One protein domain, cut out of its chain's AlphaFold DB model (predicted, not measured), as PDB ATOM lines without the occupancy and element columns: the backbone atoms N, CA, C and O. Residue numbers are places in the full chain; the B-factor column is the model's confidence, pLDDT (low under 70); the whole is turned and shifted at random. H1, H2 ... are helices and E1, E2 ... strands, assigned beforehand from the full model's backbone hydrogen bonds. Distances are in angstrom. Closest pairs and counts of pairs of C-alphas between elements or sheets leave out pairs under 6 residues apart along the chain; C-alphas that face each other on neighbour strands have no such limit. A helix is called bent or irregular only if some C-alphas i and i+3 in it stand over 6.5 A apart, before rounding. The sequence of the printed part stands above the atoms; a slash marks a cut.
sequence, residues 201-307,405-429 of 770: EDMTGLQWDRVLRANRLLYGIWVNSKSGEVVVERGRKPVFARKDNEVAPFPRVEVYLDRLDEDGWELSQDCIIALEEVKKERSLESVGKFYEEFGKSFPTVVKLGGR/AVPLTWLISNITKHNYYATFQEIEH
ATOM      1  N   GLU A 201      26.686 -28.641 -29.934       64.38
ATOM      2  CA  GLU A 201      25.423 -28.981 -29.260       64.38
ATOM      3  C   GLU A 201      25.375 -30.432 -28.753       64.38
ATOM      4  O   GLU A 201      24.715 -30.719 -27.760       64.38
ATOM      5  N   ASP A 202      26.082 -31.344 -29.423       68.25
ATOM      6  CA  ASP A 202      26.077 -32.785 -29.149       68.25
ATOM      7  C   ASP A 202      27.251 -33.216 -28.251       68.25
ATOM      8  O   ASP A 202      27.431 -34.404 -27.962       68.25
ATOM      9  N   MET A 203      28.111 -32.272 -27.853       72.62
ATOM     10  CA  MET A 203      29.274 -32.551 -27.018       72.62
ATOM     11  C   MET A 203      28.864 -32.795 -25.564       72.62
ATOM     12  O   MET A 203      28.162 -32.010 -24.935       72.62
ATOM     13  N   THR A 204      29.394 -33.870 -24.991       76.44
ATOM     14  CA  THR A 204      29.258 -34.175 -23.562       76.44
ATOM     15  C   THR A 204      30.019 -33.164 -22.699       76.44
ATOM     16  O   THR A 204      31.028 -32.594 -23.123       76.44
ATOM     17  N   GLY A 205      29.620 -33.019 -21.431       70.25
ATOM     18  CA  GLY A 205      30.324 -32.157 -20.474       70.25
ATOM     19  C   GLY A 205      31.817 -32.491 -20.313       70.25
ATOM     20  O   GLY A 205      32.628 -31.589 -20.150       70.25
ATOM     21  N   LEU A 206      32.215 -33.766 -20.437       74.00
ATOM     22  CA  LEU A 206      33.630 -34.176 -20.399       74.00
ATOM     23  C   LEU A 206      34.414 -33.692 -21.632       74.00
ATOM     24  O   LEU A 206      35.602 -33.381 -21.542       74.00
ATOM     25  N   GLN A 207      33.770 -33.655 -22.798       78.19
ATOM     26  CA  GLN A 207      34.385 -33.149 -24.025       78.19
ATOM     27  C   GLN A 207      34.542 -31.629 -23.965       78.19
ATOM     28  O   GLN A 207      35.613 -31.125 -24.299       78.19
ATOM     29  N   TRP A 208      33.535 -30.916 -23.460       79.75
ATOM     30  CA  TRP A 208      33.626 -29.478 -23.202       79.75
ATOM     31  C   TRP A 208      34.691 -29.131 -22.166       79.75
ATOM     32  O   TRP A 208      35.499 -28.235 -22.392       79.75
ATOM     33  N   ASP A 209      34.793 -29.901 -21.089       75.75
ATOM     34  CA  ASP A 209      35.829 -29.733 -20.070       75.75
ATOM     35  C   ASP A 209      37.256 -29.883 -20.642       75.75
ATOM     36  O   ASP A 209      38.173 -29.135 -20.293       75.75
ATOM     37  N   ARG A 210      37.462 -30.781 -21.617       79.50
ATOM     38  CA  ARG A 210      38.733 -30.843 -22.361       79.50
ATOM     39  C   ARG A 210      38.995 -29.571 -23.164       79.50
ATOM     40  O   ARG A 210      40.128 -29.094 -23.159       79.50
ATOM     41  N   VAL A 211      37.979 -29.020 -23.828       81.19
ATOM     42  CA  VAL A 211      38.104 -27.780 -24.612       81.19
ATOM     43  C   VAL A 211      38.410 -26.583 -23.709       81.19
ATOM     44  O   VAL A 211      39.334 -25.826 -24.013       81.19
ATOM     45  N   LEU A 212      37.708 -26.449 -22.582       80.75
ATOM     46  CA  LEU A 212      37.922 -25.388 -21.592       80.75
ATOM     47  C   LEU A 212      39.350 -25.424 -21.030       80.75
ATOM     48  O   LEU A 212      40.020 -24.389 -20.986       80.75
ATOM     49  N   ARG A 213      39.850 -26.614 -20.665       79.50
ATOM     50  CA  ARG A 213      41.213 -26.793 -20.133       79.50
ATOM     51  C   ARG A 213      42.298 -26.579 -21.180       79.50
ATOM     52  O   ARG A 213      43.262 -25.870 -20.903       79.50
ATOM     53  N   ALA A 214      42.133 -27.128 -22.386       81.44
ATOM     54  CA  ALA A 214      43.096 -26.955 -23.477       81.44
ATOM     55  C   ALA A 214      43.285 -25.479 -23.863       81.44
ATOM     56  O   ALA A 214      44.359 -25.090 -24.315       81.44
ATOM     57  N   ASN A 215      42.251 -24.663 -23.652       81.00
ATOM     58  CA  ASN A 215      42.244 -23.239 -23.963       81.00
ATOM     59  C   ASN A 215      42.450 -22.323 -22.755       81.00
ATOM     60  O   ASN A 215      42.506 -21.107 -22.927       81.00
ATOM     61  N   ARG A 216      42.558 -22.882 -21.541       83.56
ATOM     62  CA  ARG A 216      42.619 -22.117 -20.286       83.56
ATOM     63  C   ARG A 216      41.510 -21.057 -20.203       83.56
ATOM     64  O   ARG A 216      41.752 -19.921 -19.807       83.56
ATOM     65  N   LEU A 217      40.283 -21.425 -20.580       83.38
ATOM     66  CA  LEU A 217      39.153 -20.486 -20.639       83.38
ATOM     67  C   LEU A 217      38.693 -19.979 -19.275       83.38
ATOM     68  O   LEU A 217      38.106 -18.911 -19.189       83.38
ATOM     69  N   LEU A 218      39.023 -20.709 -18.215       85.69
ATOM     70  CA  LEU A 218      38.713 -20.338 -16.836       85.69
ATOM     71  C   LEU A 218      39.813 -19.477 -16.194       85.69
ATOM     72  O   LEU A 218      39.804 -19.281 -14.983       85.69
ATOM     73  N   TYR A 219      40.781 -18.990 -16.977       88.25
ATOM     74  CA  TYR A 219      41.913 -18.189 -16.511       88.25
ATOM     75  C   TYR A 219      41.782 -16.753 -17.021       88.25
ATOM     76  O   TYR A 219      41.479 -16.530 -18.200       88.25
ATOM     77  N   GLY A 220      42.084 -15.781 -16.160       82.81
ATOM     78  CA  GLY A 220      42.199 -14.390 -16.580       82.81
ATOM     79  C   GLY A 220      43.432 -14.140 -17.450       82.81
ATOM     80  O   GLY A 220      44.286 -15.008 -17.668       82.81
ATOM     81  N   ILE A 221      43.496 -12.927 -17.978       83.75
ATOM     82  CA  ILE A 221      44.549 -12.414 -18.844       83.75
ATOM     83  C   ILE A 221      45.135 -11.133 -18.263       83.75
ATOM     84  O   ILE A 221      44.466 -10.377 -17.554       83.75
ATOM     85  N   TRP A 222      46.386 -10.862 -18.598       79.06
ATOM     86  CA  TRP A 222      47.049  -9.595 -18.321       79.06
ATOM     87  C   TRP A 222      47.989  -9.254 -19.478       79.06
ATOM     88  O   TRP A 222      48.356 -10.118 -20.273       79.06
ATOM     89  N   VAL A 223      48.311  -7.973 -19.621       72.06
ATOM     90  CA  VAL A 223      49.109  -7.471 -20.741       72.06
ATOM     91  C   VAL A 223      50.496  -7.119 -20.229       72.06
ATOM     92  O   VAL A 223      50.630  -6.283 -19.338       72.06
ATOM     93  N   ASN A 224      51.517  -7.753 -20.803       58.25
ATOM     94  CA  ASN A 224      52.914  -7.488 -20.503       58.25
ATOM     95  C   ASN A 224      53.524  -6.684 -21.657       58.25
ATOM     96  O   ASN A 224      53.583  -7.144 -22.795       58.25
ATOM     97  N   SER A 225      53.946  -5.457 -21.365       50.94
ATOM     98  CA  SER A 225      54.507  -4.514 -22.334       50.94
ATOM     99  C   SER A 225      56.022  -4.374 -22.165       50.94
ATOM    100  O   SER A 225      56.547  -3.270 -22.002       50.94
ATOM    101  N   LYS A 226      56.743  -5.498 -22.157       45.97
ATOM    102  CA  LYS A 226      58.211  -5.496 -22.230       45.97
ATOM    103  C   LYS A 226      58.635  -5.485 -23.706       45.97
ATOM    104  O   LYS A 226      58.022  -6.136 -24.540       45.97
ATOM    105  N   SER A 227      59.671  -4.708 -24.032       36.25
ATOM    106  CA  SER A 227      60.333  -4.657 -25.355       36.25
ATOM    107  C   SER A 227      59.514  -4.192 -26.576       36.25
ATOM    108  O   SER A 227      59.900  -4.481 -27.701       36.25
ATOM    109  N   GLY A 228      58.437  -3.419 -26.394       41.28
ATOM    110  CA  GLY A 228      57.681  -2.843 -27.523       41.28
ATOM    111  C   GLY A 228      56.745  -3.824 -28.242       41.28
ATOM    112  O   GLY A 228      56.062  -3.428 -29.182       41.28
ATOM    113  N   GLU A 229      56.661  -5.067 -27.763       40.44
ATOM    114  CA  GLU A 229      55.677  -6.064 -28.177       40.44
ATOM    115  C   GLU A 229      54.624  -6.205 -27.068       40.44
ATOM    116  O   GLU A 229      54.951  -6.370 -25.891       40.44
ATOM    117  N   VAL A 230      53.346  -6.073 -27.423       50.81
ATOM    118  CA  VAL A 230      52.230  -6.213 -26.480       50.81
ATOM    119  C   VAL A 230      51.854  -7.688 -26.415       50.81
ATOM    120  O   VAL A 230      51.141  -8.186 -27.284       50.81
ATOM    121  N   VAL A 231      52.332  -8.394 -25.388       56.16
ATOM    122  CA  VAL A 231      52.044  -9.822 -25.206       56.16
ATOM    123  C   VAL A 231      50.910  -9.991 -24.197       56.16
ATOM    124  O   VAL A 231      50.975  -9.501 -23.069       56.16
ATOM    125  N   VAL A 232      49.847 -10.689 -24.605       67.44
ATOM    126  CA  VAL A 232      48.748 -11.084 -23.712       67.44
ATOM    127  C   VAL A 232      49.118 -12.404 -23.044       67.44
ATOM    128  O   VAL A 232      49.173 -13.448 -23.692       67.44
ATOM    129  N   GLU A 233      49.341 -12.364 -21.738       72.50
ATOM    130  CA  GLU A 233      49.665 -13.532 -20.926       72.50
ATOM    131  C   GLU A 233      48.440 -14.010 -20.132       72.50
ATOM    132  O   GLU A 233      47.517 -13.250 -19.829       72.50
ATOM    133  N   ARG A 234      48.415 -15.304 -19.796       80.12
ATOM    134  CA  ARG A 234      47.360 -15.931 -18.983       80.12
ATOM    135  C   ARG A 234      47.788 -15.975 -17.519       80.12
ATOM    136  O   ARG A 234      48.968 -16.183 -17.243       80.12
ATOM    137  N   GLY A 235      46.826 -15.858 -16.605       77.56
ATOM    138  CA  GLY A 235      47.051 -16.113 -15.182       77.56
ATOM    139  C   GLY A 235      47.649 -17.506 -14.942       77.56
ATOM    140  O   GLY A 235      47.457 -18.437 -15.733       77.56
ATOM    141  N   ARG A 236      48.395 -17.652 -13.847       85.12
ATOM    142  CA  ARG A 236      49.016 -18.923 -13.440       85.12
ATOM    143  C   ARG A 236      47.994 -19.923 -12.892       85.12
ATOM    144  O   ARG A 236      48.204 -21.129 -13.026       85.12
ATOM    145  N   LYS A 237      46.891 -19.438 -12.316       86.62
ATOM    146  CA  LYS A 237      45.839 -20.230 -11.667       86.62
ATOM    147  C   LYS A 237      44.458 -19.956 -12.287       86.62
ATOM    148  O   LYS A 237      44.219 -18.852 -12.784       86.62
ATOM    149  N   PRO A 238      43.551 -20.951 -12.296       85.62
ATOM    150  CA  PRO A 238      42.191 -20.756 -12.780       85.62
ATOM    151  C   PRO A 238      41.399 -19.885 -11.799       85.62
ATOM    152  O   PRO A 238      41.467 -20.070 -10.585       85.62
ATOM    153  N   VAL A 239      40.611 -18.962 -12.341       85.25
ATOM    154  CA  VAL A 239      39.667 -18.129 -11.586       85.25
ATOM    155  C   VAL A 239      38.449 -18.952 -11.175       85.25
ATOM    156  O   VAL A 239      37.987 -18.839 -10.044       85.25
ATOM    157  N   PHE A 240      37.951 -19.798 -12.080       85.56
ATOM    158  CA  PHE A 240      36.721 -20.565 -11.890       85.56
ATOM    159  C   PHE A 240      36.980 -22.071 -11.852       85.56
ATOM    160  O   PHE A 240      37.838 -22.590 -12.571       85.56
ATOM    161  N   ALA A 241      36.205 -22.765 -11.026       81.19
ATOM    162  CA  ALA A 241      36.146 -24.213 -10.901       81.19
ATOM    163  C   ALA A 241      34.693 -24.688 -11.049       81.19
ATOM    164  O   ALA A 241      33.747 -23.913 -10.900       81.19
ATOM    165  N   ARG A 242      34.508 -25.955 -11.417       71.19
ATOM    166  CA  ARG A 242      33.171 -26.521 -11.616       71.19
ATOM    167  C   ARG A 242      32.576 -26.912 -10.266       71.19
ATOM    168  O   ARG A 242      33.287 -27.527  -9.478       71.19
ATOM    169  N   LYS A 243      31.288 -26.641 -10.043       66.81
ATOM    170  CA  LYS A 243      30.561 -27.189  -8.892       66.81
ATOM    171  C   LYS A 243      30.421 -28.698  -9.063       66.81
ATOM    172  O   LYS A 243      29.984 -29.190 -10.111       66.81
ATOM    173  N   ASP A 244      30.781 -29.445  -8.031       55.34
ATOM    174  CA  ASP A 244      30.590 -30.890  -8.000       55.34
ATOM    175  C   ASP A 244      29.088 -31.205  -7.889       55.34
ATOM    176  O   ASP A 244      28.550 -31.249  -6.786       55.34
ATOM    177  N   ASN A 245      28.411 -31.349  -9.043       44.41
ATOM    178  CA  ASN A 245      27.238 -32.210  -9.328       44.41
ATOM    179  C   ASN A 245      26.315 -31.727 -10.468       44.41
ATOM    180  O   ASN A 245      25.318 -32.393 -10.741       44.41
ATOM    181  N   GLU A 246      26.633 -30.654 -11.198       42.28
ATOM    182  CA  GLU A 246      25.755 -30.168 -12.277       42.28
ATOM    183  C   GLU A 246      26.421 -30.233 -13.663       42.28
ATOM    184  O   GLU A 246      27.590 -29.891 -13.853       42.28
ATOM    185  N   VAL A 247      25.673 -30.749 -14.647       43.12
ATOM    186  CA  VAL A 247      26.060 -30.779 -16.063       43.12
ATOM    187  C   VAL A 247      25.470 -29.537 -16.720       43.12
ATOM    188  O   VAL A 247      24.275 -29.497 -17.002       43.12
ATOM    189  N   ALA A 248      26.306 -28.532 -16.957       38.41
ATOM    190  CA  ALA A 248      25.904 -27.307 -17.639       38.41
ATOM    191  C   ALA A 248      25.653 -27.546 -19.144       38.41
ATOM    192  O   ALA A 248      26.443 -28.255 -19.784       38.41
ATOM    193  N   PRO A 249      24.591 -26.972 -19.736       37.88
ATOM    194  CA  PRO A 249      24.405 -26.937 -21.183       37.88
ATOM    195  C   PRO A 249      25.283 -25.839 -21.810       37.88
ATOM    196  O   PRO A 249      25.166 -24.671 -21.466       37.88
ATOM    197  N   PHE A 250      26.154 -26.195 -22.759       41.12
ATOM    198  CA  PHE A 250      27.080 -25.246 -23.396       41.12
ATOM    199  C   PHE A 250      26.580 -24.778 -24.780       41.12
ATOM    200  O   PHE A 250      26.242 -25.624 -25.614       41.12
ATOM    201  N   PRO A 251      26.556 -23.460 -25.071       39.81
ATOM    202  CA  PRO A 251      26.131 -22.928 -26.365       39.81
ATOM    203  C   PRO A 251      27.242 -22.899 -27.442       39.81
ATOM    204  O   PRO A 251      28.415 -23.192 -27.216       39.81
ATOM    205  N   ARG A 252      26.805 -22.590 -28.669       47.06
ATOM    206  CA  ARG A 252      27.459 -22.764 -29.981       47.06
ATOM    207  C   ARG A 252      28.683 -21.863 -30.206       47.06
ATOM    208  O   ARG A 252      28.473 -20.667 -30.249       47.06
ATOM    209  N   VAL A 253      29.858 -22.441 -30.528       58.25
ATOM    210  CA  VAL A 253      31.084 -21.918 -31.230       58.25
ATOM    211  C   VAL A 253      31.677 -20.547 -30.799       58.25
ATOM    212  O   VAL A 253      32.899 -20.394 -30.767       58.25
ATOM    213  N   GLU A 254      30.864 -19.578 -30.402       62.22
ATOM    214  CA  GLU A 254      31.194 -18.430 -29.567       62.22
ATOM    215  C   GLU A 254      30.765 -18.741 -28.124       62.22
ATOM    216  O   GLU A 254      29.599 -19.028 -27.846       62.22
ATOM    217  N   VAL A 255      31.729 -18.755 -27.203       63.59
ATOM    218  CA  VAL A 255      31.476 -19.086 -25.798       63.59
ATOM    219  C   VAL A 255      31.286 -17.792 -25.023       63.59
ATOM    220  O   VAL A 255      32.205 -16.971 -24.953       63.59
ATOM    221  N   TYR A 256      30.103 -17.644 -24.432       67.38
ATOM    222  CA  TYR A 256      29.765 -16.574 -23.502       67.38
ATOM    223  C   TYR A 256      30.069 -17.054 -22.080       67.38
ATOM    224  O   TYR A 256      29.549 -18.069 -21.631       67.38
ATOM    225  N   LEU A 257      30.977 -16.356 -21.406       63.88
ATOM    226  CA  LEU A 257      31.459 -16.646 -20.053       63.88
ATOM    227  C   LEU A 257      31.006 -15.560 -19.060       63.88
ATOM    228  O   LEU A 257      31.608 -15.373 -18.007       63.88
ATOM    229  N   ASP A 258      29.981 -14.788 -19.419       60.12
ATOM    230  CA  ASP A 258      29.404 -13.723 -18.599       60.12
ATOM    231  C   ASP A 258      28.309 -14.213 -17.634       60.12
ATOM    232  O   ASP A 258      27.918 -13.448 -16.755       60.12
ATOM    233  N   ARG A 259      27.872 -15.477 -17.748       62.28
ATOM    234  CA  ARG A 259      26.847 -16.131 -16.904       62.28
ATOM    235  C   ARG A 259      27.327 -17.428 -16.238       62.28
ATOM    236  O   ARG A 259      26.583 -18.389 -16.078       62.28
ATOM    237  N   LEU A 260      28.606 -17.474 -15.871       62.09
ATOM    238  CA  LEU A 260      29.245 -18.672 -15.306       62.09
ATOM    239  C   LEU A 260      28.568 -19.194 -14.021       62.09
ATOM    240  O   LEU A 260      28.639 -20.388 -13.732       62.09
ATOM    241  N   ASP A 261      27.904 -18.324 -13.267       57.19
ATOM    242  CA  ASP A 261      27.157 -18.648 -12.051       57.19
ATOM    243  C   ASP A 261      25.831 -19.383 -12.310       57.19
ATOM    244  O   ASP A 261      25.453 -20.235 -11.499       57.19
ATOM    245  N   GLU A 262      25.164 -19.103 -13.435       57.62
ATOM    246  CA  GLU A 262      23.970 -19.828 -13.908       57.62
ATOM    247  C   GLU A 262      24.335 -21.223 -14.457       57.62
ATOM    248  O   GLU A 262      23.534 -22.154 -14.385       57.62
ATOM    249  N   ASP A 263      25.579 -21.389 -14.920       56.78
ATOM    250  CA  ASP A 263      26.091 -22.587 -15.597       56.78
ATOM    251  C   ASP A 263      26.892 -23.534 -14.676       56.78
ATOM    252  O   ASP A 263      27.733 -24.310 -15.135       56.78
ATOM    253  N   GLY A 264      26.677 -23.485 -13.359       63.34
ATOM    254  CA  GLY A 264      27.288 -24.439 -12.422       63.34
ATOM    255  C   GLY A 264      28.791 -24.240 -12.169       63.34
ATOM    256  O   GLY A 264      29.470 -25.176 -11.738       63.34
ATOM    257  N   TRP A 265      29.331 -23.039 -12.407       70.88
ATOM    258  CA  TRP A 265      30.709 -22.684 -12.051       70.88
ATOM    259  C   TRP A 265      30.754 -21.811 -10.796       70.88
ATOM    260  O   TRP A 265      29.849 -21.030 -10.500       70.88
ATOM    261  N   GLU A 266      31.826 -21.961 -10.030       81.88
ATOM    262  CA  GLU A 266      32.130 -21.159  -8.849       81.88
ATOM    263  C   GLU A 266      33.575 -20.675  -8.889       81.88
ATOM    264  O   GLU A 266      34.372 -21.110  -9.722       81.88
ATOM    265  N   LEU A 267      33.926 -19.736  -8.014       85.88
ATOM    266  CA  LEU A 267      35.320 -19.330  -7.880       85.88
ATOM    267  C   LEU A 267      36.156 -20.502  -7.374       85.88
ATOM    268  O   LEU A 267      35.733 -21.242  -6.488       85.88
ATOM    269  N   SER A 268      37.359 -20.651  -7.922       88.62
ATOM    270  CA  SER A 268      38.300 -21.643  -7.421       88.62
ATOM    271  C   SER A 268      38.670 -21.332  -5.968       88.62
ATOM    272  O   SER A 268      38.755 -20.168  -5.565       88.62
ATOM    273  N   GLN A 269      38.936 -22.375  -5.179       86.25
ATOM    274  CA  GLN A 269      39.318 -22.213  -3.776       86.25
ATOM    275  C   GLN A 269      40.561 -21.320  -3.623       86.25
ATOM    276  O   GLN A 269      40.614 -20.484  -2.725       86.25
ATOM    277  N   ASP A 270      41.521 -21.446  -4.541       88.94
ATOM    278  CA  ASP A 270      42.721 -20.607  -4.581       88.94
ATOM    279  C   ASP A 270      42.382 -19.132  -4.833       88.94
ATOM    280  O   ASP A 270      42.962 -18.252  -4.200       88.94
ATOM    281  N   CYS A 271      41.431 -18.851  -5.735       90.12
ATOM    282  CA  CYS A 271      40.984 -17.487  -6.011       90.12
ATOM    283  C   CYS A 271      40.304 -16.884  -4.781       90.12
ATOM    284  O   CYS A 271      40.598 -15.750  -4.417       90.12
ATOM    285  N   ILE A 272      39.464 -17.657  -4.086       89.50
ATOM    286  CA  ILE A 272      38.816 -17.223  -2.841       89.50
ATOM    287  C   ILE A 272      39.864 -16.888  -1.772       89.50
ATOM    288  O   ILE A 272      39.793 -15.819  -1.169       89.50
ATOM    289  N   ILE A 273      40.858 -17.758  -1.564       89.50
ATOM    290  CA  ILE A 273      41.934 -17.525  -0.587       89.50
ATOM    291  C   ILE A 273      42.698 -16.237  -0.918       89.50
ATOM    292  O   ILE A 273      42.888 -15.399  -0.037       89.50
ATOM    293  N   ALA A 274      43.074 -16.042  -2.183       90.12
ATOM    294  CA  ALA A 274      43.808 -14.854  -2.610       90.12
ATOM    295  C   ALA A 274      42.965 -13.567  -2.505       90.12
ATOM    296  O   ALA A 274      43.479 -12.513  -2.136       90.12
ATOM    297  N   LEU A 275      41.657 -13.637  -2.773       90.81
ATOM    298  CA  LEU A 275      40.733 -12.515  -2.573       90.81
ATOM    299  C   LEU A 275      40.620 -12.124  -1.091       90.81
ATOM    300  O   LEU A 275      40.561 -10.935  -0.772       90.81
ATOM    301  N   GLU A 276      40.585 -13.105  -0.186       88.44
ATOM    302  CA  GLU A 276      40.577 -12.859   1.261       88.44
ATOM    303  C   GLU A 276      41.916 -12.294   1.758       88.44
ATOM    304  O   GLU A 276      41.932 -11.418   2.623       88.44
ATOM    305  N   GLU A 277      43.039 -12.712   1.170       88.50
ATOM    306  CA  GLU A 277      44.357 -12.129   1.441       88.50
ATOM    307  C   GLU A 277      44.418 -10.651   1.027       88.50
ATOM    308  O   GLU A 277      44.801  -9.809   1.837       88.50
ATOM    309  N   VAL A 278      43.926 -10.296  -0.167       87.69
ATOM    310  CA  VAL A 278      43.844  -8.892  -0.620       87.69
ATOM    311  C   VAL A 278      42.950  -8.053   0.296       87.69
ATOM    312  O   VAL A 278      43.316  -6.934   0.668       87.69
ATOM    313  N   LYS A 279      41.796  -8.589   0.715       85.75
ATOM    314  CA  LYS A 279      40.917  -7.925   1.693       85.75
ATOM    315  C   LYS A 279      41.615  -7.688   3.030       85.75
ATOM    316  O   LYS A 279      41.395  -6.647   3.646       85.75
ATOM    317  N   LYS A 280      42.404  -8.660   3.493       83.88
ATOM    318  CA  LYS A 280      43.092  -8.613   4.786       83.88
ATOM    319  C   LYS A 280      44.281  -7.656   4.766       83.88
ATOM    320  O   LYS A 280      44.445  -6.882   5.705       83.88
ATOM    321  N   GLU A 281      45.112  -7.718   3.732       85.50
ATOM    322  CA  GLU A 281      46.351  -6.940   3.648       85.50
ATOM    323  C   GLU A 281      46.133  -5.512   3.147       85.50
ATOM    324  O   GLU A 281      46.868  -4.609   3.548       85.50
ATOM    325  N   ARG A 282      45.134  -5.297   2.278       79.69
ATOM    326  CA  ARG A 282      44.807  -4.004   1.649       79.69
ATOM    327  C   ARG A 282      46.035  -3.260   1.106       79.69
ATOM    328  O   ARG A 282      46.168  -2.050   1.286       79.69
ATOM    329  N   SER A 283      46.941  -3.982   0.447       76.38
ATOM    330  CA  SER A 283      48.213  -3.449  -0.054       76.38
ATOM    331  C   SER A 283      48.335  -3.588  -1.572       76.38
ATOM    332  O   SER A 283      47.821  -4.540  -2.164       76.38
ATOM    333  N   LEU A 284      49.072  -2.678  -2.216       74.50
ATOM    334  CA  LEU A 284      49.382  -2.786  -3.648       74.50
ATOM    335  C   LEU A 284      50.150  -4.076  -3.986       74.50
ATOM    336  O   LEU A 284      49.985  -4.614  -5.076       74.50
ATOM    337  N   GLU A 285      50.957  -4.594  -3.055       80.50
ATOM    338  CA  GLU A 285      51.687  -5.854  -3.235       80.50
ATOM    339  C   GLU A 285      50.732  -7.055  -3.294       80.50
ATOM    340  O   GLU A 285      50.869  -7.898  -4.181       80.50
ATOM    341  N   SER A 286      49.726  -7.103  -2.412       83.31
ATOM    342  CA  SER A 286      48.698  -8.154  -2.420       83.31
ATOM    343  C   SER A 286      47.878  -8.139  -3.717       83.31
ATOM    344  O   SER A 286      47.643  -9.185  -4.321       83.31
ATOM    345  N   VAL A 287      47.527  -6.946  -4.213       85.69
ATOM    346  CA  VAL A 287      46.826  -6.774  -5.494       85.69
ATOM    347  C   VAL A 287      47.709  -7.187  -6.675       85.69
ATOM    348  O   VAL A 287      47.246  -7.881  -7.580       85.69
ATOM    349  N   GLY A 288      48.991  -6.813  -6.659       84.12
ATOM    350  CA  GLY A 288      49.960  -7.226  -7.674       84.12
ATOM    351  C   GLY A 288      50.103  -8.748  -7.752       84.12
ATOM    352  O   GLY A 288      49.986  -9.318  -8.837       84.12
ATOM    353  N   LYS A 289      50.261  -9.417  -6.600       88.38
ATOM    354  CA  LYS A 289      50.300 -10.887  -6.508       88.38
ATOM    355  C   LYS A 289      49.023 -11.519  -7.052       88.38
ATOM    356  O   LYS A 289      49.098 -12.460  -7.838       88.38
ATOM    357  N   PHE A 290      47.859 -10.970  -6.702       92.06
ATOM    358  CA  PHE A 290      46.583 -11.450  -7.223       92.06
ATOM    359  C   PHE A 290      46.530 -11.391  -8.757       92.06
ATOM    360  O   PHE A 290      46.163 -12.374  -9.404       92.06
ATOM    361  N   TYR A 291      46.946 -10.277  -9.366       89.00
ATOM    362  CA  TYR A 291      46.949 -10.153 -10.825       89.00
ATOM    363  C   TYR A 291      47.970 -11.053 -11.517       89.00
ATOM    364  O   TYR A 291      47.671 -11.564 -12.595       89.00
ATOM    365  N   GLU A 292      49.134 -11.298 -10.916       85.31
ATOM    366  CA  GLU A 292      50.086 -12.278 -11.451       85.31
ATOM    367  C   GLU A 292      49.522 -13.706 -11.430       85.31
ATOM    368  O   GLU A 292      49.762 -14.497 -12.348       85.31
ATOM    369  N   GLU A 293      48.766 -14.057 -10.389       86.94
ATOM    370  CA  GLU A 293      48.207 -15.397 -10.251       86.94
ATOM    371  C   GLU A 293      46.959 -15.614 -11.109       86.94
ATOM    372  O   GLU A 293      46.849 -16.660 -11.751       86.94
ATOM    373  N   PHE A 294      46.048 -14.644 -11.177       86.75
ATOM    374  CA  PHE A 294      44.717 -14.832 -11.766       86.75
ATOM    375  C   PHE A 294      44.459 -13.995 -13.027       86.75
ATOM    376  O   PHE A 294      43.548 -14.317 -13.790       86.75
ATOM    377  N   GLY A 295      45.285 -12.984 -13.304       85.00
ATOM    378  CA  GLY A 295      45.108 -12.019 -14.392       85.00
ATOM    379  C   GLY A 295      44.317 -10.773 -13.972       85.00
ATOM    380  O   GLY A 295      43.606 -10.776 -12.971       85.00
ATOM    381  N   LYS A 296      44.431  -9.688 -14.746       85.25
ATOM    382  CA  LYS A 296      43.738  -8.409 -14.485       85.25
ATOM    383  C   LYS A 296      42.371  -8.318 -15.172       85.25
ATOM    384  O   LYS A 296      41.437  -7.716 -14.642       85.25
ATOM    385  N   SER A 297      42.232  -8.958 -16.329       84.50
ATOM    386  CA  SER A 297      40.995  -8.990 -17.114       84.50
ATOM    387  C   SER A 297      40.544 -10.427 -17.346       84.50
ATOM    388  O   SER A 297      41.350 -11.350 -17.309       84.50
ATOM    389  N   PHE A 298      39.262 -10.634 -17.621       84.38
ATOM    390  CA  PHE A 298      38.702 -11.937 -17.954       84.38
ATOM    391  C   PHE A 298      38.006 -11.880 -19.319       84.38
ATOM    392  O   PHE A 298      37.182 -10.984 -19.545       84.38
ATOM    393  N   PRO A 299      38.329 -12.789 -20.256       81.69
ATOM    394  CA  PRO A 299      37.628 -12.860 -21.528       81.69
ATOM    395  C   PRO A 299      36.215 -13.402 -21.298       81.69
ATOM    396  O   PRO A 299      36.046 -14.531 -20.858       81.69
ATOM    397  N   THR A 300      35.201 -12.590 -21.588       77.94
ATOM    398  CA  THR A 300      33.787 -12.969 -21.426       77.94
ATOM    399  C   THR A 300      33.170 -13.485 -22.713       77.94
ATOM    400  O   THR A 300      32.163 -14.175 -22.654       77.94
ATOM    401  N   VAL A 301      33.767 -13.182 -23.869       77.88
ATOM    402  CA  VAL A 301      33.328 -13.718 -25.162       77.88
ATOM    403  C   VAL A 301      34.547 -14.126 -25.974       77.88
ATOM    404  O   VAL A 301      35.429 -13.303 -26.247       77.88
ATOM    405  N   VAL A 302      34.602 -15.403 -26.347       74.62
ATOM    406  CA  VAL A 302      35.698 -15.989 -27.129       74.62
ATOM    407  C   VAL A 302      35.165 -16.814 -28.290       74.62
ATOM    408  O   VAL A 302      34.168 -17.523 -28.155       74.62
ATOM    409  N   LYS A 303      35.883 -16.795 -29.415       76.06
ATOM    410  CA  LYS A 303      35.599 -17.668 -30.560       76.06
ATOM    411  C   LYS A 303      36.563 -18.842 -30.583       76.06
ATOM    412  O   LYS A 303      37.785 -18.656 -30.631       76.06
ATOM    413  N   LEU A 304      36.016 -20.054 -30.574       74.56
ATOM    414  CA  LEU A 304      36.785 -21.294 -30.618       74.56
ATOM    415  C   LEU A 304      36.790 -21.883 -32.026       74.56
ATOM    416  O   LEU A 304      35.761 -21.941 -32.692       74.56
ATOM    417  N   GLY A 305      37.953 -22.346 -32.472       77.62
ATOM    418  CA  GLY A 305      38.090 -22.981 -33.777       77.62
ATOM    419  C   GLY A 305      39.538 -23.059 -34.230       77.62
ATOM    420  O   GLY A 305      40.429 -23.392 -33.450       77.62
ATOM    421  N   GLY A 306      39.761 -22.763 -35.505       66.94
ATOM    422  CA  GLY A 306      41.079 -22.644 -36.105       66.94
ATOM    423  C   GLY A 306      41.193 -21.322 -36.851       66.94
ATOM    424  O   GLY A 306      40.233 -20.886 -37.487       66.94
ATOM    425  N   ARG A 307      42.367 -20.697 -36.802       68.62
ATOM    426  CA  ARG A 307      42.699 -19.473 -37.530       68.62
ATOM    427  C   ARG A 307      44.041 -19.632 -38.226       68.62
ATOM    428  O   ARG A 307      45.013 -20.025 -37.591       68.62
ATOM    429  N   ALA A 405      36.511  -8.638 -23.393       79.06
ATOM    430  CA  ALA A 405      37.166  -8.818 -22.104       79.06
ATOM    431  C   ALA A 405      36.678  -7.747 -21.125       79.06
ATOM    432  O   ALA A 405      36.439  -6.607 -21.516       79.06
ATOM    433  N   VAL A 406      36.515  -8.124 -19.860       78.38
ATOM    434  CA  VAL A 406      36.084  -7.226 -18.775       78.38
ATOM    435  C   VAL A 406      37.098  -7.272 -17.633       78.38
ATOM    436  O   VAL A 406      37.843  -8.251 -17.542       78.38
ATOM    437  N   PRO A 407      37.156  -6.266 -16.744       83.94
ATOM    438  CA  PRO A 407      37.962  -6.360 -15.530       83.94
ATOM    439  C   PRO A 407      37.576  -7.599 -14.717       83.94
ATOM    440  O   PRO A 407      36.392  -7.826 -14.455       83.94
ATOM    441  N   LEU A 408      38.560  -8.406 -14.310       86.50
ATOM    442  CA  LEU A 408      38.300  -9.655 -13.588       86.50
ATOM    443  C   LEU A 408      37.541  -9.386 -12.276       86.50
ATOM    444  O   LEU A 408      36.583 -10.080 -11.941       86.50
ATOM    445  N   THR A 409      37.926  -8.326 -11.572       86.25
ATOM    446  CA  THR A 409      37.323  -7.900 -10.303       86.25
ATOM    447  C   THR A 409      35.858  -7.481 -10.452       86.25
ATOM    448  O   THR A 409      35.064  -7.715  -9.543       86.25
ATOM    449  N   TRP A 410      35.463  -6.938 -11.610       82.12
ATOM    450  CA  TRP A 410      34.064  -6.621 -11.921       82.12
ATOM    451  C   TRP A 410      33.218  -7.893 -12.037       82.12
ATOM    452  O   TRP A 410      32.173  -8.002 -11.400       82.12
ATOM    453  N   LEU A 411      33.712  -8.894 -12.770       80.81
ATOM    454  CA  LEU A 411      33.023 -10.176 -12.945       80.81
ATOM    455  C   LEU A 411      32.859 -10.922 -11.612       80.81
ATOM    456  O   LEU A 411      31.763 -11.360 -11.267       80.81
ATOM    457  N   ILE A 412      33.942 -11.011 -10.835       84.75
ATOM    458  CA  ILE A 412      33.940 -11.622  -9.497       84.75
ATOM    459  C   ILE A 412      32.925 -10.925  -8.584       84.75
ATOM    460  O   ILE A 412      32.253 -11.591  -7.790       84.75
ATOM    461  N   SER A 413      32.780  -9.602  -8.708       80.81
ATOM    462  CA  SER A 413      31.846  -8.844  -7.875       80.81
ATOM    463  C   SER A 413      30.392  -9.215  -8.121       80.81
ATOM    464  O   SER A 413      29.617  -9.325  -7.172       80.81
ATOM    465  N   ASN A 414      30.038  -9.466  -9.381       77.88
ATOM    466  CA  ASN A 414      28.690  -9.882  -9.754       77.88
ATOM    467  C   ASN A 414      28.375 -11.289  -9.223       77.88
ATOM    468  O   ASN A 414      27.321 -11.492  -8.624       77.88
ATOM    469  N   ILE A 415      29.315 -12.230  -9.360       77.81
ATOM    470  CA  ILE A 415      29.126 -13.640  -8.967       77.81
ATOM    471  C   ILE A 415      29.055 -13.797  -7.442       77.81
ATOM    472  O   ILE A 415      28.191 -14.488  -6.908       77.81
ATOM    473  N   THR A 416      29.962 -13.143  -6.715       79.38
ATOM    474  CA  THR A 416      30.043 -13.254  -5.245       79.38
ATOM    475  C   THR A 416      29.102 -12.309  -4.508       79.38
ATOM    476  O   THR A 416      28.986 -12.394  -3.282       79.38
ATOM    477  N   LYS A 417      28.473 -11.373  -5.232       75.94
ATOM    478  CA  LYS A 417      27.696 -10.251  -4.683       75.94
ATOM    479  C   LYS A 417      28.487  -9.383  -3.688       75.94
ATOM    480  O   LYS A 417      27.896  -8.660  -2.892       75.94
ATOM    481  N   HIS A 418      29.818  -9.451  -3.723       74.69
ATOM    482  CA  HIS A 418      30.730  -8.624  -2.933       74.69
ATOM    483  C   HIS A 418      31.449  -7.653  -3.863       74.69
ATOM    484  O   HIS A 418      31.946  -8.064  -4.900       74.69
ATOM    485  N   ASN A 419      31.559  -6.372  -3.505       79.50
ATOM    486  CA  ASN A 419      32.132  -5.358  -4.398       79.50
ATOM    487  C   ASN A 419      33.678  -5.382  -4.426       79.50
ATOM    488  O   ASN A 419      34.358  -4.461  -3.968       79.50
ATOM    489  N   TYR A 420      34.247  -6.466  -4.956       80.56
ATOM    490  CA  TYR A 420      35.688  -6.622  -5.161       80.56
ATOM    491  C   TYR A 420      36.245  -5.626  -6.176       80.56
ATOM    492  O   TYR A 420      37.398  -5.227  -6.059       80.56
ATOM    493  N   TYR A 421      35.435  -5.186  -7.137       77.06
ATOM    494  CA  TYR A 421      35.802  -4.148  -8.089       77.06
ATOM    495  C   TYR A 421      36.140  -2.846  -7.367       77.06
ATOM    496  O   TYR A 421      37.248  -2.344  -7.532       77.06
ATOM    497  N   ALA A 422      35.249  -2.375  -6.487       69.44
ATOM    498  CA  ALA A 422      35.529  -1.224  -5.637       69.44
ATOM    499  C   ALA A 422      36.684  -1.497  -4.669       69.44
ATOM    500  O   ALA A 422      37.542  -0.647  -4.524       69.44
ATOM    501  N   THR A 423      36.773  -2.689  -4.065       76.12
ATOM    502  CA  THR A 423      37.861  -3.009  -3.116       76.12
ATOM    503  C   THR A 423      39.243  -2.930  -3.774       76.12
ATOM    504  O   THR A 423      40.166  -2.341  -3.219       76.12
ATOM    505  N   PHE A 424      39.401  -3.505  -4.968       83.88
ATOM    506  CA  PHE A 424      40.658  -3.448  -5.715       83.88
ATOM    507  C   PHE A 424      40.918  -2.039  -6.244       83.88
ATOM    508  O   PHE A 424      42.038  -1.554  -6.114       83.88
ATOM    509  N   GLN A 425      39.889  -1.340  -6.742       73.88
ATOM    510  CA  GLN A 425      40.016   0.070  -7.109       73.88
ATOM    511  C   GLN A 425      40.375   0.951  -5.914       73.88
ATOM    512  O   GLN A 425      41.174   1.847  -6.080       73.88
ATOM    513  N   GLU A 426      39.883   0.700  -4.706       65.50
ATOM    514  CA  GLU A 426      40.273   1.434  -3.499       65.50
ATOM    515  C   GLU A 426      41.739   1.190  -3.117       65.50
ATOM    516  O   GLU A 426      42.366   2.039  -2.494       65.50
ATOM    517  N   ILE A 427      42.303   0.028  -3.445       71.38
ATOM    518  CA  ILE A 427      43.706  -0.277  -3.143       71.38
ATOM    519  C   ILE A 427      44.626   0.257  -4.255       71.38
ATOM    520  O   ILE A 427      45.673   0.828  -3.956       71.38
ATOM    521  N   GLU A 428      44.237   0.111  -5.527       67.81
ATOM    522  CA  GLU A 428      44.971   0.613  -6.704       67.81
ATOM    523  C   GLU A 428      44.837   2.134  -6.893       67.81
ATOM    524  O   GLU A 428      45.768   2.805  -7.342       67.81
ATOM    525  N   HIS A 429      43.663   2.665  -6.562       55.84
ATOM    526  CA  HIS A 429      43.172   4.021  -6.818       55.84
ATOM    527  C   HIS A 429      42.269   4.505  -5.656       55.84
ATOM    528  O   HIS A 429      41.083   4.772  -5.880       55.84
TER     529      HIS A 429
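AT A GLANCE: This is residues 201 to 307 and 405 to 429 of the 770 residues of the protein "MACPF domain-containing protein" of Aspergillus terreus (UniProt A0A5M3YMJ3). Two helical hairpins, H2 with H3 and H4 with H5, pack together at one end of a flat body, while short strands, loops and H1 make the looser other end. The bent strand E6 runs from the helical end toward the other, pairing with E7 and then with E4, and the loop of the hairpin E1 and E2 sticks out with residues 225 to 230. The printed part has 132 residues, with five named helices and seven named strands in the order H1 E1 E2 E3 E4 E5 H2 H3 E6 E7 H4 H5. The sheets, E4 - E6 - E7, E1 - E2 and E3 - E5, are antiparallel, and the class is mixed, helices and strands. The whole is compact, with a radius of gyration of the C-alphas of 15.4 A and spans of 47 by 39 by 18 A.

IN THESE COORDINATES: The longest strand, E6, residues 297 to 305, begins with C-alpha 297 at (40.995, -8.990, -17.114) and measures 22.0 A. Its sheet also holds E4, residues 254 to 256, and E7, residues 405 to 407. The other strands are E1, residues 221 to 224, E2, residues 231 to 234, E3, residues 240 to 242, and E5, residues 265 to 267. H2, residues 269 to 281, measures 18.4 A, H3, residues 284 to 294, 15.3 A, and H1, residues 205 to 214, 14.1 A. C-alpha 205 is at (30.324, -32.157, -20.474). H4 is residues 408 to 416, and H5, residues 420 to 428, ends with C-alpha 428 at (44.971, 0.613, -6.704).

HOW THE PARTS SIT: E6 bends by 64 degrees at residue 301, and its pairing is staggered: E7 over residues 297 to 299, with N 298 and O 406 2.8 A apart, and E4 over residues 301 to 303, with N 255 and O 302 2.9 A apart. H4 only grazes this sheet, with its residues 408 to 412. H4 and H5, a helical hairpin, touch at Thr 409 and Tyr 421, C-alphas 4.6 A apart, at a steep tilt of 37 degrees, only just past shallow, opposite ways. H5 touches H3 at a steep tilt of 49 degrees, closest at the C-alphas of Leu 284 and Ile 427, 6.2 A. H2 and H3, also a helical hairpin, touch at a shallow tilt of 9 degrees, opposite ways, with the C-alphas of Val 278 and Ser 286 closest at 5.2 A. The helix packing is mostly crossed, only just: one of the three touching pairs is at a shallow tilt. E1 and E2 have N 222 and O 233 2.9 A apart; E3 and E5 have N 241 and O 266 2.8 A apart. H1 touches no helix. Every O i to N i+4 pair is within hydrogen-bond range in H1, H2, H3, H4 and H5.

THE WHOLE: The C-alphas of Asp 202 and Ser 283 are the two farthest apart, at 46.9 A. Residues 308 to 404 are cut out, with 19.5 A between C-alphas 307 and 405. The link from E3 to E4 is long. Mean pLDDT of the printed part is 73.9, and 39 residues are under 70, among them 224 to 232 and 243 to 264.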